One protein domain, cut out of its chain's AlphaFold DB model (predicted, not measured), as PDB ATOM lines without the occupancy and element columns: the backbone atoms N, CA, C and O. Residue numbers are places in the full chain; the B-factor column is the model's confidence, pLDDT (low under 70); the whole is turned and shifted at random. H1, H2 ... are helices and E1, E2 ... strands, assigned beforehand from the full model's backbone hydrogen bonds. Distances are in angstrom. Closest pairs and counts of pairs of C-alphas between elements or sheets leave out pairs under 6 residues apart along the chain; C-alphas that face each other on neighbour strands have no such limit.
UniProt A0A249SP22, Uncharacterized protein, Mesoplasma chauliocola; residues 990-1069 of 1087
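AT A GLANCE: This is residues 990 to 1069 of the 1087 residues of an uncharacterized protein of Mesoplasma chauliocola (UniProt A0A249SP22). With little regular structure, this is a small sheet of three strands with one helix, H1, over one face and long loops before and after the helix. The 80 printed residues include H1, E1, E2, E3 in that order, under half in named elements; the class is mixed. The sheet, E1 - E2 - E3, is an antiparallel meander, each strand neighbouring the one before. The whole is compact, radius of gyration of the C-alphas 12.5 A, and spans 40 by 26 by 19 A.

HOW THE PARTS SIT: H1, residues 1007 to 1017, is on the sheet at a height of 10.2 A, over E1, residues 1033 to 1038; their closest C-alphas, Gln 1007 and Ile 1035, are 5.9 A apart. Every O i to N i+4 pair in H1 is within hydrogen-bond range. E1 and E2, residues 1046 to 1052, form a hairpin, with N 1036 and O 1049 at 2.9 A. E2 and E3, residues 1064 to 1068, form another, with N 1048 and O 1066 at 2.8 A.

IN THESE COORDINATES: H1 starts at C-alpha 1007 (1.906, 20.435, 42.306) and measures 15.1 A, E1 16.5 A, E2 20.3 A. E3, 13.3 A, ends at C-alpha 1068 (4.721, 33.083, 39.176).

THE WHOLE: The farthest C-alphas, Ala 1024 and Gly 1043, are 41.5 A apart. The printed part has no cut. H1 to E1 and E2 to E3 are long links. No printed residue is under 70.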
ATOM      1  N   SER A 990      11.421  26.267  56.017       84.31
ATOM      2  CA  SER A 990      11.068  27.691  56.192       84.31
ATOM      3  C   SER A 990      11.840  28.680  55.302       84.31
ATOM      4  O   SER A 990      11.376  29.797  55.105       84.31
ATOM      5  N   ASN A 991      13.007  28.295  54.771       80.50
ATOM      6  CA  ASN A 991      13.887  29.150  53.963       80.50
ATOM      7  C   ASN A 991      14.261  28.537  52.600       80.50
ATOM      8  O   ASN A 991      15.296  28.884  52.028       80.50
ATOM      9  N   ILE A 992      13.471  27.590  52.090       84.81
ATOM     10  CA  ILE A 992      13.756  26.964  50.795       84.81
ATOM     11  C   ILE A 992      13.484  27.944  49.648       84.81
ATOM     12  O   ILE A 992      12.424  28.557  49.564       84.81
ATOM     13  N   THR A 993      14.443  28.036  48.726       83.12
ATOM     14  CA  THR A 993      14.331  28.757  47.452       83.12
ATOM     15  C   THR A 993      14.778  27.851  46.308       83.12
ATOM     16  O   THR A 993      15.729  27.082  46.484       83.12
ATOM     17  N   PHE A 994      14.150  27.986  45.141       85.50
ATOM     18  CA  PHE A 994      14.497  27.245  43.926       85.50
ATOM     19  C   PHE A 994      15.174  28.163  42.906       85.50
ATOM     20  O   PHE A 994      14.790  29.326  42.769       85.50
ATOM     21  N   THR A 995      16.180  27.656  42.198       84.19
ATOM     22  CA  THR A 995      16.714  28.300  40.987       84.19
ATOM     23  C   THR A 995      15.882  27.905  39.760       84.19
ATOM     24  O   THR A 995      15.160  26.910  39.799       84.19
ATOM     25  N   GLU A 996      15.988  28.649  38.652       77.19
ATOM     26  CA  GLU A 996      15.264  28.320  37.404       77.19
ATOM     27  C   GLU A 996      15.626  26.931  36.844       77.19
ATOM     28  O   GLU A 996      14.805  26.310  36.176       77.19
ATOM     29  N   GLU A 997      16.825  26.418  37.143       82.25
ATOM     30  CA  GLU A 997      17.247  25.060  36.763       82.25
ATOM     31  C   GLU A 997      16.630  23.969  37.657       82.25
ATOM     32  O   GLU A 997      16.487  22.829  37.219       82.25
ATOM     33  N   GLU A 998      16.275  24.297  38.905       85.75
ATOM     34  CA  GLU A 998      15.698  23.355  39.878       85.75
ATOM     35  C   GLU A 998      14.178  23.227  39.739       85.75
ATOM     36  O   GLU A 998      13.625  22.153  39.968       85.75
ATOM     37  N   LEU A 999      13.501  24.322  39.391       90.06
ATOM     38  CA  LEU A 999      12.067  24.353  39.135       90.06
ATOM     39  C   LEU A 999      11.729  25.546  38.236       90.06
ATOM     40  O   LEU A 999      11.869  26.701  38.643       90.06
ATOM     41  N   GLU A1000      11.205  25.276  37.043       87.25
ATOM     42  CA  GLU A1000      10.645  26.327  36.193       87.25
ATOM     43  C   GLU A1000       9.277  26.755  36.751       87.25
ATOM     44  O   GLU A1000       8.308  25.989  36.731       87.25
ATOM     45  N   ILE A1001       9.194  27.982  37.276       87.62
ATOM     46  CA  ILE A1001       7.977  28.525  37.894       87.62
ATOM     47  C   ILE A1001       7.161  29.286  36.842       87.62
ATOM     48  O   ILE A1001       7.492  30.404  36.446       87.62
ATOM     49  N   SER A1002       6.051  28.691  36.412       87.25
ATOM     50  CA  SER A1002       5.141  29.218  35.394       87.25
ATOM     51  C   SER A1002       3.685  28.832  35.697       87.25
ATOM     52  O   SER A1002       3.391  28.096  36.637       87.25
ATOM     53  N   ASN A1003       2.742  29.296  34.872       85.12
ATOM     54  CA  ASN A1003       1.332  28.898  34.987       85.12
ATOM     55  C   ASN A1003       1.067  27.422  34.667       85.12
ATOM     56  O   ASN A1003      -0.033  26.942  34.931       85.12
ATOM     57  N   THR A1004       2.029  26.724  34.065       86.81
ATOM     58  CA  THR A1004       1.915  25.297  33.749       86.81
ATOM     59  C   THR A1004       2.603  24.405  34.777       86.81
ATOM     60  O   THR A1004       2.467  23.191  34.674       86.81
ATOM     61  N   THR A1005       3.305  24.973  35.765       91.12
ATOM     62  CA  THR A1005       3.918  24.212  36.863       91.12
ATOM     63  C   THR A1005       2.832  23.495  37.663       91.12
ATOM     64  O   THR A1005       1.882  24.122  38.138       91.12
ATOM     65  N   SER A1006       2.957  22.178  37.812       91.88
ATOM     66  CA  SER A1006       2.022  21.354  38.579       91.88
ATOM     67  C   SER A1006       2.467  21.195  40.037       91.88
ATOM     68  O   SER A1006       3.620  21.431  40.389       91.88
ATOM     69  N   GLN A1007       1.557  20.755  40.913       92.88
ATOM     70  CA  GLN A1007       1.906  20.435  42.306       92.88
ATOM     71  C   GLN A1007       2.972  19.335  42.397       92.88
ATOM     72  O   GLN A1007       3.789  19.365  43.313       92.88
ATOM     73  N   GLN A1008       2.969  18.384  41.455       92.25
ATOM     74  CA  GLN A1008       3.940  17.295  41.441       92.25
ATOM     75  C   GLN A1008       5.337  17.802  41.068       92.25
ATOM     76  O   GLN A1008       6.290  17.432  41.742       92.25
ATOM     77  N   ASP A1009       5.449  18.718  40.099       92.38
ATOM     78  CA  ASP A1009       6.742  19.321  39.732       92.38
ATOM     79  C   ASP A1009       7.382  20.027  40.940       92.38
ATOM     80  O   ASP A1009       8.571  19.873  41.213       92.38
ATOM     81  N   VAL A1010       6.572  20.755  41.719       92.25
ATOM     82  CA  VAL A1010       7.025  21.429  42.946       92.25
ATOM     83  C   VAL A1010       7.417  20.414  44.025       92.25
ATOM     84  O   VAL A1010       8.416  20.612  44.714       92.25
ATOM     85  N   LEU A1011       6.652  19.329  44.189       93.19
ATOM     86  CA  LEU A1011       6.947  18.282  45.170       93.19
ATOM     87  C   LEU A1011       8.246  17.538  44.833       93.19
ATOM     88  O   LEU A1011       9.056  17.293  45.724       93.19
ATOM     89  N   ASP A1012       8.464  17.211  43.561       91.31
ATOM     90  CA  ASP A1012       9.665  16.516  43.089       91.31
ATOM     91  C   ASP A1012      10.905  17.406  43.224       91.31
ATOM     92  O   ASP A1012      11.948  16.951  43.712       91.31
ATOM     93  N   ALA A1013      10.777  18.695  42.893       91.69
ATOM     94  CA  ALA A1013      11.823  19.680  43.143       91.69
ATOM     95  C   ALA A1013      12.118  19.814  44.644       91.69
ATOM     96  O   ALA A1013      13.283  19.831  45.039       91.69
ATOM     97  N   LEU A1014      11.093  19.854  45.503       91.94
ATOM     98  CA  LEU A1014      11.258  19.949  46.957       91.94
ATOM     99  C   LEU A1014      11.933  18.702  47.546       91.94
ATOM    100  O   LEU A1014      12.840  18.829  48.368       91.94
ATOM    101  N   ASN A1015      11.538  17.511  47.095       92.62
ATOM    102  CA  ASN A1015      12.175  16.251  47.473       92.62
ATOM    103  C   ASN A1015      13.649  16.230  47.082       92.62
ATOM    104  O   ASN A1015      14.498  15.880  47.898       92.62
ATOM    105  N   THR A1016      13.958  16.681  45.867       90.00
ATOM    106  CA  THR A1016      15.337  16.799  45.389       90.00
ATOM    107  C   THR A1016      16.122  17.814  46.221       90.00
ATOM    108  O   THR A1016      17.218  17.513  46.678       90.00
ATOM    109  N   LYS A1017      15.543  18.987  46.506       89.12
ATOM    110  CA  LYS A1017      16.182  20.057  47.289       89.12
ATOM    111  C   LYS A1017      16.500  19.645  48.729       89.12
ATOM    112  O   LYS A1017      17.424  20.182  49.334       89.12
ATOM    113  N   LEU A1018      15.723  18.716  49.282       88.81
ATOM    114  CA  LEU A1018      15.897  18.170  50.628       88.81
ATOM    115  C   LEU A1018      16.746  16.886  50.669       88.81
ATOM    116  O   LEU A1018      16.886  16.298  51.748       88.81
ATOM    117  N   ASP A1019      17.313  16.470  49.530       86.94
ATOM    118  CA  ASP A1019      18.058  15.219  49.328       86.94
ATOM    119  C   ASP A1019      17.251  13.945  49.667       86.94
ATOM    120  O   ASP A1019      17.795  12.921  50.090       86.94
ATOM    121  N   LEU A1020      15.930  13.975  49.459       88.38
ATOM    122  CA  LEU A1020      15.015  12.854  49.705       88.38
ATOM    123  C   LEU A1020      14.929  11.958  48.462       88.38
ATOM    124  O   LEU A1020      13.997  12.030  47.662       88.38
ATOM    125  N   THR A1021      15.956  11.132  48.275       79.81
ATOM    126  CA  THR A1021      16.138  10.320  47.057       79.81
ATOM    127  C   THR A1021      15.458   8.948  47.111       79.81
ATOM    128  O   THR A1021      15.042   8.443  46.067       79.81
ATOM    129  N   ASN A1022      15.270   8.368  48.302       81.44
ATOM    130  CA  ASN A1022      14.569   7.092  48.489       81.44
ATOM    131  C   ASN A1022      13.048   7.284  48.516       81.44
ATOM    132  O   ASN A1022      12.547   8.200  49.165       81.44
ATOM    133  N   ASP A1023      12.292   6.370  47.901       79.56
ATOM    134  CA  ASP A1023      10.829   6.498  47.800       79.56
ATOM    135  C   ASP A1023      10.103   6.500  49.157       79.56
ATOM    136  O   ASP A1023       9.074   7.157  49.293       79.56
ATOM    137  N   ALA A1024      10.650   5.833  50.180       80.25
ATOM    138  CA  ALA A1024      10.096   5.868  51.537       80.25
ATOM    139  C   ALA A1024      10.256   7.247  52.214       80.25
ATOM    140  O   ALA A1024       9.398   7.662  53.000       80.25
ATOM    141  N   ASP A1025      11.320   7.976  51.870       80.31
ATOM    142  CA  ASP A1025      11.711   9.234  52.514       80.31
ATOM    143  C   ASP A1025      11.139  10.463  51.792       80.31
ATOM    144  O   ASP A1025      11.020  11.529  52.398       80.31
ATOM    145  N   LYS A1026      10.721  10.321  50.525       89.50
ATOM    146  CA  LYS A1026      10.074  11.388  49.747       89.50
ATOM    147  C   LYS A1026       8.821  11.915  50.445       89.50
ATOM    148  O   LYS A1026       8.028  11.158  51.008       89.50
ATOM    149  N   LEU A1027       8.646  13.229  50.403       91.06
ATOM    150  CA  LEU A1027       7.459  13.935  50.862       91.06
ATOM    151  C   LEU A1027       6.254  13.538  50.022       91.06
ATOM    152  O   LEU A1027       6.340  13.440  48.795       91.06
ATOM    153  N   VAL A1028       5.124  13.380  50.700       90.44
ATOM    154  CA  VAL A1028       3.836  13.065  50.089       90.44
ATOM    155  C   VAL A1028       2.893  14.259  50.239       90.44
ATOM    156  O   VAL A1028       2.738  14.820  51.327       90.44
ATOM    157  N   LEU A1029       2.238  14.649  49.140       89.75
ATOM    158  CA  LEU A1029       1.232  15.715  49.139       89.75
ATOM    159  C   LEU A1029       0.096  15.412  50.127       89.75
ATOM    160  O   LEU A1029      -0.414  14.297  50.183       89.75
ATOM    161  N   ASN A1030      -0.321  16.429  50.878       87.31
ATOM    162  CA  ASN A1030      -1.343  16.406  51.933       87.31
ATOM    163  C   ASN A1030      -1.021  15.552  53.171       87.31
ATOM    164  O   ASN A1030      -1.735  15.667  54.166       87.31
ATOM    165  N   THR A1031       0.055  14.765  53.148       90.19
ATOM    166  CA  THR A1031       0.585  14.072  54.332       90.19
ATOM    167  C   THR A1031       1.701  14.884  54.976       90.19
ATOM    168  O   THR A1031       1.668  15.132  56.178       90.19
ATOM    169  N   ASP A1032       2.665  15.331  54.171       90.25
ATOM    170  CA  ASP A1032       3.846  16.049  54.647       90.25
ATOM    171  C   ASP A1032       3.782  17.540  54.331       90.25
ATOM    172  O   ASP A1032       4.050  18.385  55.186       90.25
ATOM    173  N   VAL A1033       3.373  17.869  53.103       91.75
ATOM    174  CA  VAL A1033       3.211  19.249  52.638       91.75
ATOM    175  C   VAL A1033       1.933  19.417  51.829       91.75
ATOM    176  O   VAL A1033       1.503  18.510  51.122       91.75
ATOM    177  N   THR A1034       1.342  20.604  51.874       91.75
ATOM    178  CA  THR A1034       0.296  21.030  50.935       91.75
ATOM    179  C   THR A1034       0.867  22.067  49.981       91.75
ATOM    180  O   THR A1034       1.506  23.017  50.434       91.75
ATOM    181  N   ILE A1035       0.611  21.914  48.680       93.81
ATOM    182  CA  ILE A1035       1.079  22.837  47.638       93.81
ATOM    183  C   ILE A1035      -0.139  23.451  46.957       93.81
ATOM    184  O   ILE A1035      -0.950  22.734  46.381       93.81
ATOM    185  N   THR A1036      -0.287  24.771  47.010       92.00
ATOM    186  CA  THR A1036      -1.404  25.488  46.372       92.00
ATOM    187  C   THR A1036      -0.867  26.417  45.296       92.00
ATOM    188  O   THR A1036       0.015  27.220  45.579       92.00
ATOM    189  N   ILE A1037      -1.395  26.310  44.074       92.12
ATOM    190  CA  ILE A1037      -0.950  27.098  42.919       92.12
ATOM    191  C   ILE A1037      -2.078  28.029  42.481       92.12
ATOM    192  O   ILE A1037      -3.124  27.578  42.016       92.12
ATOM    193  N   ASN A1038      -1.839  29.331  42.597       90.75
ATOM    194  CA  ASN A1038      -2.688  30.381  42.055       90.75
ATOM    195  C   ASN A1038      -2.023  30.924  40.790       90.75
ATOM    196  O   ASN A1038      -0.999  31.602  40.872       90.75
ATOM    197  N   ALA A1039      -2.586  30.613  39.623       86.81
ATOM    198  CA  ALA A1039      -2.016  31.017  38.341       86.81
ATOM    199  C   ALA A1039      -1.935  32.548  38.193       86.81
ATOM    200  O   ALA A1039      -2.839  33.286  38.590       86.81
ATOM    201  N   ALA A1040      -0.858  33.017  37.568       87.69
ATOM    202  CA  ALA A1040      -0.674  34.400  37.173       87.69
ATOM    203  C   ALA A1040      -1.669  34.796  36.075       87.69
ATOM    204  O   ALA A1040      -1.986  34.015  35.175       87.69
ATOM    205  N   THR A1041      -2.124  36.044  36.104       83.94
ATOM    206  CA  THR A1041      -3.006  36.609  35.074       83.94
ATOM    207  C   THR A1041      -2.325  37.785  34.376       83.94
ATOM    208  O   THR A1041      -1.205  38.174  34.713       83.94
ATOM    209  N   ALA A1042      -2.961  38.342  33.342       78.25
ATOM    210  CA  ALA A1042      -2.415  39.502  32.647       78.25
ATOM    211  C   ALA A1042      -2.273  40.687  33.623       78.25
ATOM    212  O   ALA A1042      -3.266  41.203  34.132       78.25
ATOM    213  N   GLY A1043      -1.033  41.111  33.883       76.25
ATOM    214  CA  GLY A1043      -0.718  42.221  34.790       76.25
ATOM    215  C   GLY A1043      -0.696  41.898  36.294       76.25
ATOM    216  O   GLY A1043      -0.456  42.816  37.075       76.25
ATOM    217  N   GLN A1044      -0.906  40.642  36.717       84.06
ATOM    218  CA  GLN A1044      -0.759  40.213  38.120       84.06
ATOM    219  C   GLN A1044       0.004  38.890  38.230       84.06
ATOM    220  O   GLN A1044      -0.318  37.919  37.545       84.06
ATOM    221  N   ASN A1045       1.001  38.857  39.114       87.75
ATOM    222  CA  ASN A1045       1.752  37.642  39.414       87.75
ATOM    223  C   ASN A1045       0.846  36.599  40.085       87.75
ATOM    224  O   ASN A1045      -0.065  36.945  40.835       87.75
ATOM    225  N   GLY A1046       1.127  35.331  39.820       89.38
ATOM    226  CA  GLY A1046       0.573  34.195  40.546       89.38
ATOM    227  C   GLY A1046       1.464  33.805  41.721       89.38
ATOM    228  O   GLY A1046       2.559  34.348  41.896       89.38
ATOM    229  N   THR A1047       1.018  32.839  42.518       91.69
ATOM    230  CA  THR A1047       1.751  32.353  43.695       91.69
ATOM    231  C   THR A1047       1.669  30.836  43.814       91.69
ATOM    232  O   THR A1047       0.601  30.259  43.626       91.69
ATOM    233  N   ILE A1048       2.772  30.201  44.198       93.25
ATOM    234  CA  ILE A1048       2.810  28.814  44.670       93.25
ATOM    235  C   ILE A1048       3.122  28.847  46.165       93.25
ATOM    236  O   ILE A1048       4.184  29.327  46.550       93.25
ATOM    237  N   THR A1049       2.225  28.334  47.002       92.25
ATOM    238  CA  THR A1049       2.424  28.248  48.456       92.25
ATOM    239  C   THR A1049       2.656  26.797  48.863       92.25
ATOM    240  O   THR A1049       1.810  25.946  48.592       92.25
ATOM    241  N   ILE A1050       3.771  26.530  49.541       93.94
ATOM    242  CA  ILE A1050       4.121  25.239  50.145       93.94
ATOM    243  C   ILE A1050       3.985  25.385  51.662       93.94
ATOM    244  O   ILE A1050       4.650  26.225  52.264       93.94
ATOM    245  N   ALA A1051       3.136  24.578  52.290       89.69
ATOM    246  CA  ALA A1051       2.925  24.587  53.736       89.69
ATOM    247  C   ALA A1051       3.156  23.198  54.331       89.69
ATOM    248  O   ALA A1051       2.784  22.201  53.713       89.69
ATOM    249  N   VAL A1052       3.742  23.132  55.529       89.25
ATOM    250  CA  VAL A1052       3.908  21.869  56.265       89.25
ATOM    251  C   VAL A1052       2.572  21.432  56.851       89.25
ATOM    252  O   VAL A1052       1.865  22.221  57.479       89.25
ATOM    253  N   VAL A1053       2.236  20.156  56.687       87.31
ATOM    254  CA  VAL A1053       1.089  19.550  57.368       87.31
ATOM    255  C   VAL A1053       1.446  19.372  58.844       87.31
ATOM    256  O   VAL A1053       2.507  18.847  59.164       87.31
ATOM    257  N   ALA A1054       0.568  19.800  59.758       74.88
ATOM    258  CA  ALA A1054       0.868  19.936  61.193       74.88
ATOM    259  C   ALA A1054       1.465  18.678  61.864       74.88
ATOM    260  O   ALA A1054       2.242  18.802  62.809       74.88
ATOM    261  N   ASN A1055       1.150  17.490  61.343       80.06
ATOM    262  CA  ASN A1055       1.617  16.207  61.864       80.06
ATOM    263  C   ASN A1055       2.652  15.522  60.956       80.06
ATOM    264  O   ASN A1055       2.841  14.316  61.071       80.06
ATOM    265  N   SER A1056       3.309  16.248  60.044       82.38
ATOM    266  CA  SER A1056       4.363  15.647  59.225       82.38
ATOM    267  C   SER A1056       5.504  15.152  60.110       82.38
ATOM    268  O   SER A1056       6.105  15.910  60.880       82.38
ATOM    269  N   GLU A1057       5.836  13.874  59.960       83.69
ATOM    270  CA  GLU A1057       6.985  13.248  60.615       83.69
ATOM    271  C   GLU A1057       8.301  13.556  59.887       83.69
ATOM    272  O   GLU A1057       9.371  13.325  60.442       83.69
ATOM    273  N   LYS A1058       8.242  14.110  58.666       86.38
ATOM    274  CA  LYS A1058       9.409  14.329  57.797       86.38
ATOM    275  C   LYS A1058       9.892  15.775  57.790       86.38
ATOM    276  O   LYS A1058      11.103  16.018  57.810       86.38
ATOM    277  N   VAL A1059       8.969  16.739  57.782       85.50
ATOM    278  CA  VAL A1059       9.288  18.170  57.664       85.50
ATOM    279  C   VAL A1059       8.683  19.022  58.777       85.50
ATOM    280  O   VAL A1059       7.715  18.650  59.434       85.50
ATOM    281  N   LYS A1060       9.294  20.186  58.999       85.12
ATOM    282  CA  LYS A1060       8.836  21.252  59.900       85.12
ATOM    283  C   LYS A1060       9.068  22.618  59.250       85.12
ATOM    284  O   LYS A1060       9.755  22.704  58.235       85.12
ATOM    285  N   GLY A1061       8.522  23.675  59.842       82.62
ATOM    286  CA  GLY A1061       8.796  25.050  59.422       82.62
ATOM    287  C   GLY A1061       7.557  25.860  59.052       82.62
ATOM    288  O   GLY A1061       6.426  25.409  59.225       82.62
ATOM    289  N   THR A1062       7.785  27.081  58.573       84.50
ATOM    290  CA  THR A1062       6.755  28.009  58.087       84.50
ATOM    291  C   THR A1062       6.516  27.858  56.586       84.50
ATOM    292  O   THR A1062       7.320  27.259  55.875       84.50
ATOM    293  N   ASN A1063       5.414  28.429  56.092       87.88
ATOM    294  CA  ASN A1063       5.064  28.377  54.674       87.88
ATOM    295  C   ASN A1063       6.122  29.057  53.791       87.88
ATOM    296  O   ASN A1063       6.640  30.118  54.140       87.88
ATOM    297  N   VAL A1064       6.366  28.470  52.622       90.00
ATOM    298  CA  VAL A1064       7.209  29.019  51.555       90.00
ATOM    299  C   VAL A1064       6.310  29.501  50.422       90.00
ATOM    300  O   VAL A1064       5.433  28.762  49.975       90.00
ATOM    301  N   GLU A1065       6.529  30.721  49.938       89.44
ATOM    302  CA  GLU A1065       5.781  31.298  48.817       89.44
ATOM    303  C   GLU A1065       6.713  31.605  47.642       89.44
ATOM    304  O   GLU A1065       7.691  32.339  47.776       89.44
ATOM    305  N   LEU A1066       6.393  31.054  46.470       88.94
ATOM    306  CA  LEU A1066       7.094  31.290  45.210       88.94
ATOM    307  C   LEU A1066       6.207  32.123  44.282       88.94
ATOM    308  O   LEU A1066       4.994  31.930  44.229       88.94
ATOM    309  N   THR A1067       6.801  33.048  43.530       89.44
ATOM    310  CA  THR A1067       6.056  33.972  42.662       89.44
ATOM    311  C   THR A1067       6.058  33.484  41.216       89.44
ATOM    312  O   THR A1067       7.124  33.322  40.632       89.44
ATOM    313  N   ILE A1068       4.874  33.322  40.617       88.75
ATOM    314  CA  ILE A1068       4.721  33.083  39.176       88.75
ATOM    315  C   ILE A1068       4.644  34.445  38.468       88.75
ATOM    316  O   ILE A1068       3.737  35.223  38.776       88.75
ATOM    317  N   PRO A1069       5.546  34.774  37.528       83.12
ATOM    318  CA  PRO A1069       5.525  36.070  36.850       83.12
ATOM    319  C   PRO A1069       4.217  36.318  36.077       83.12
ATOM    320  O   PRO A1069       3.678  35.414  35.439       83.12
TER     321      PRO A1069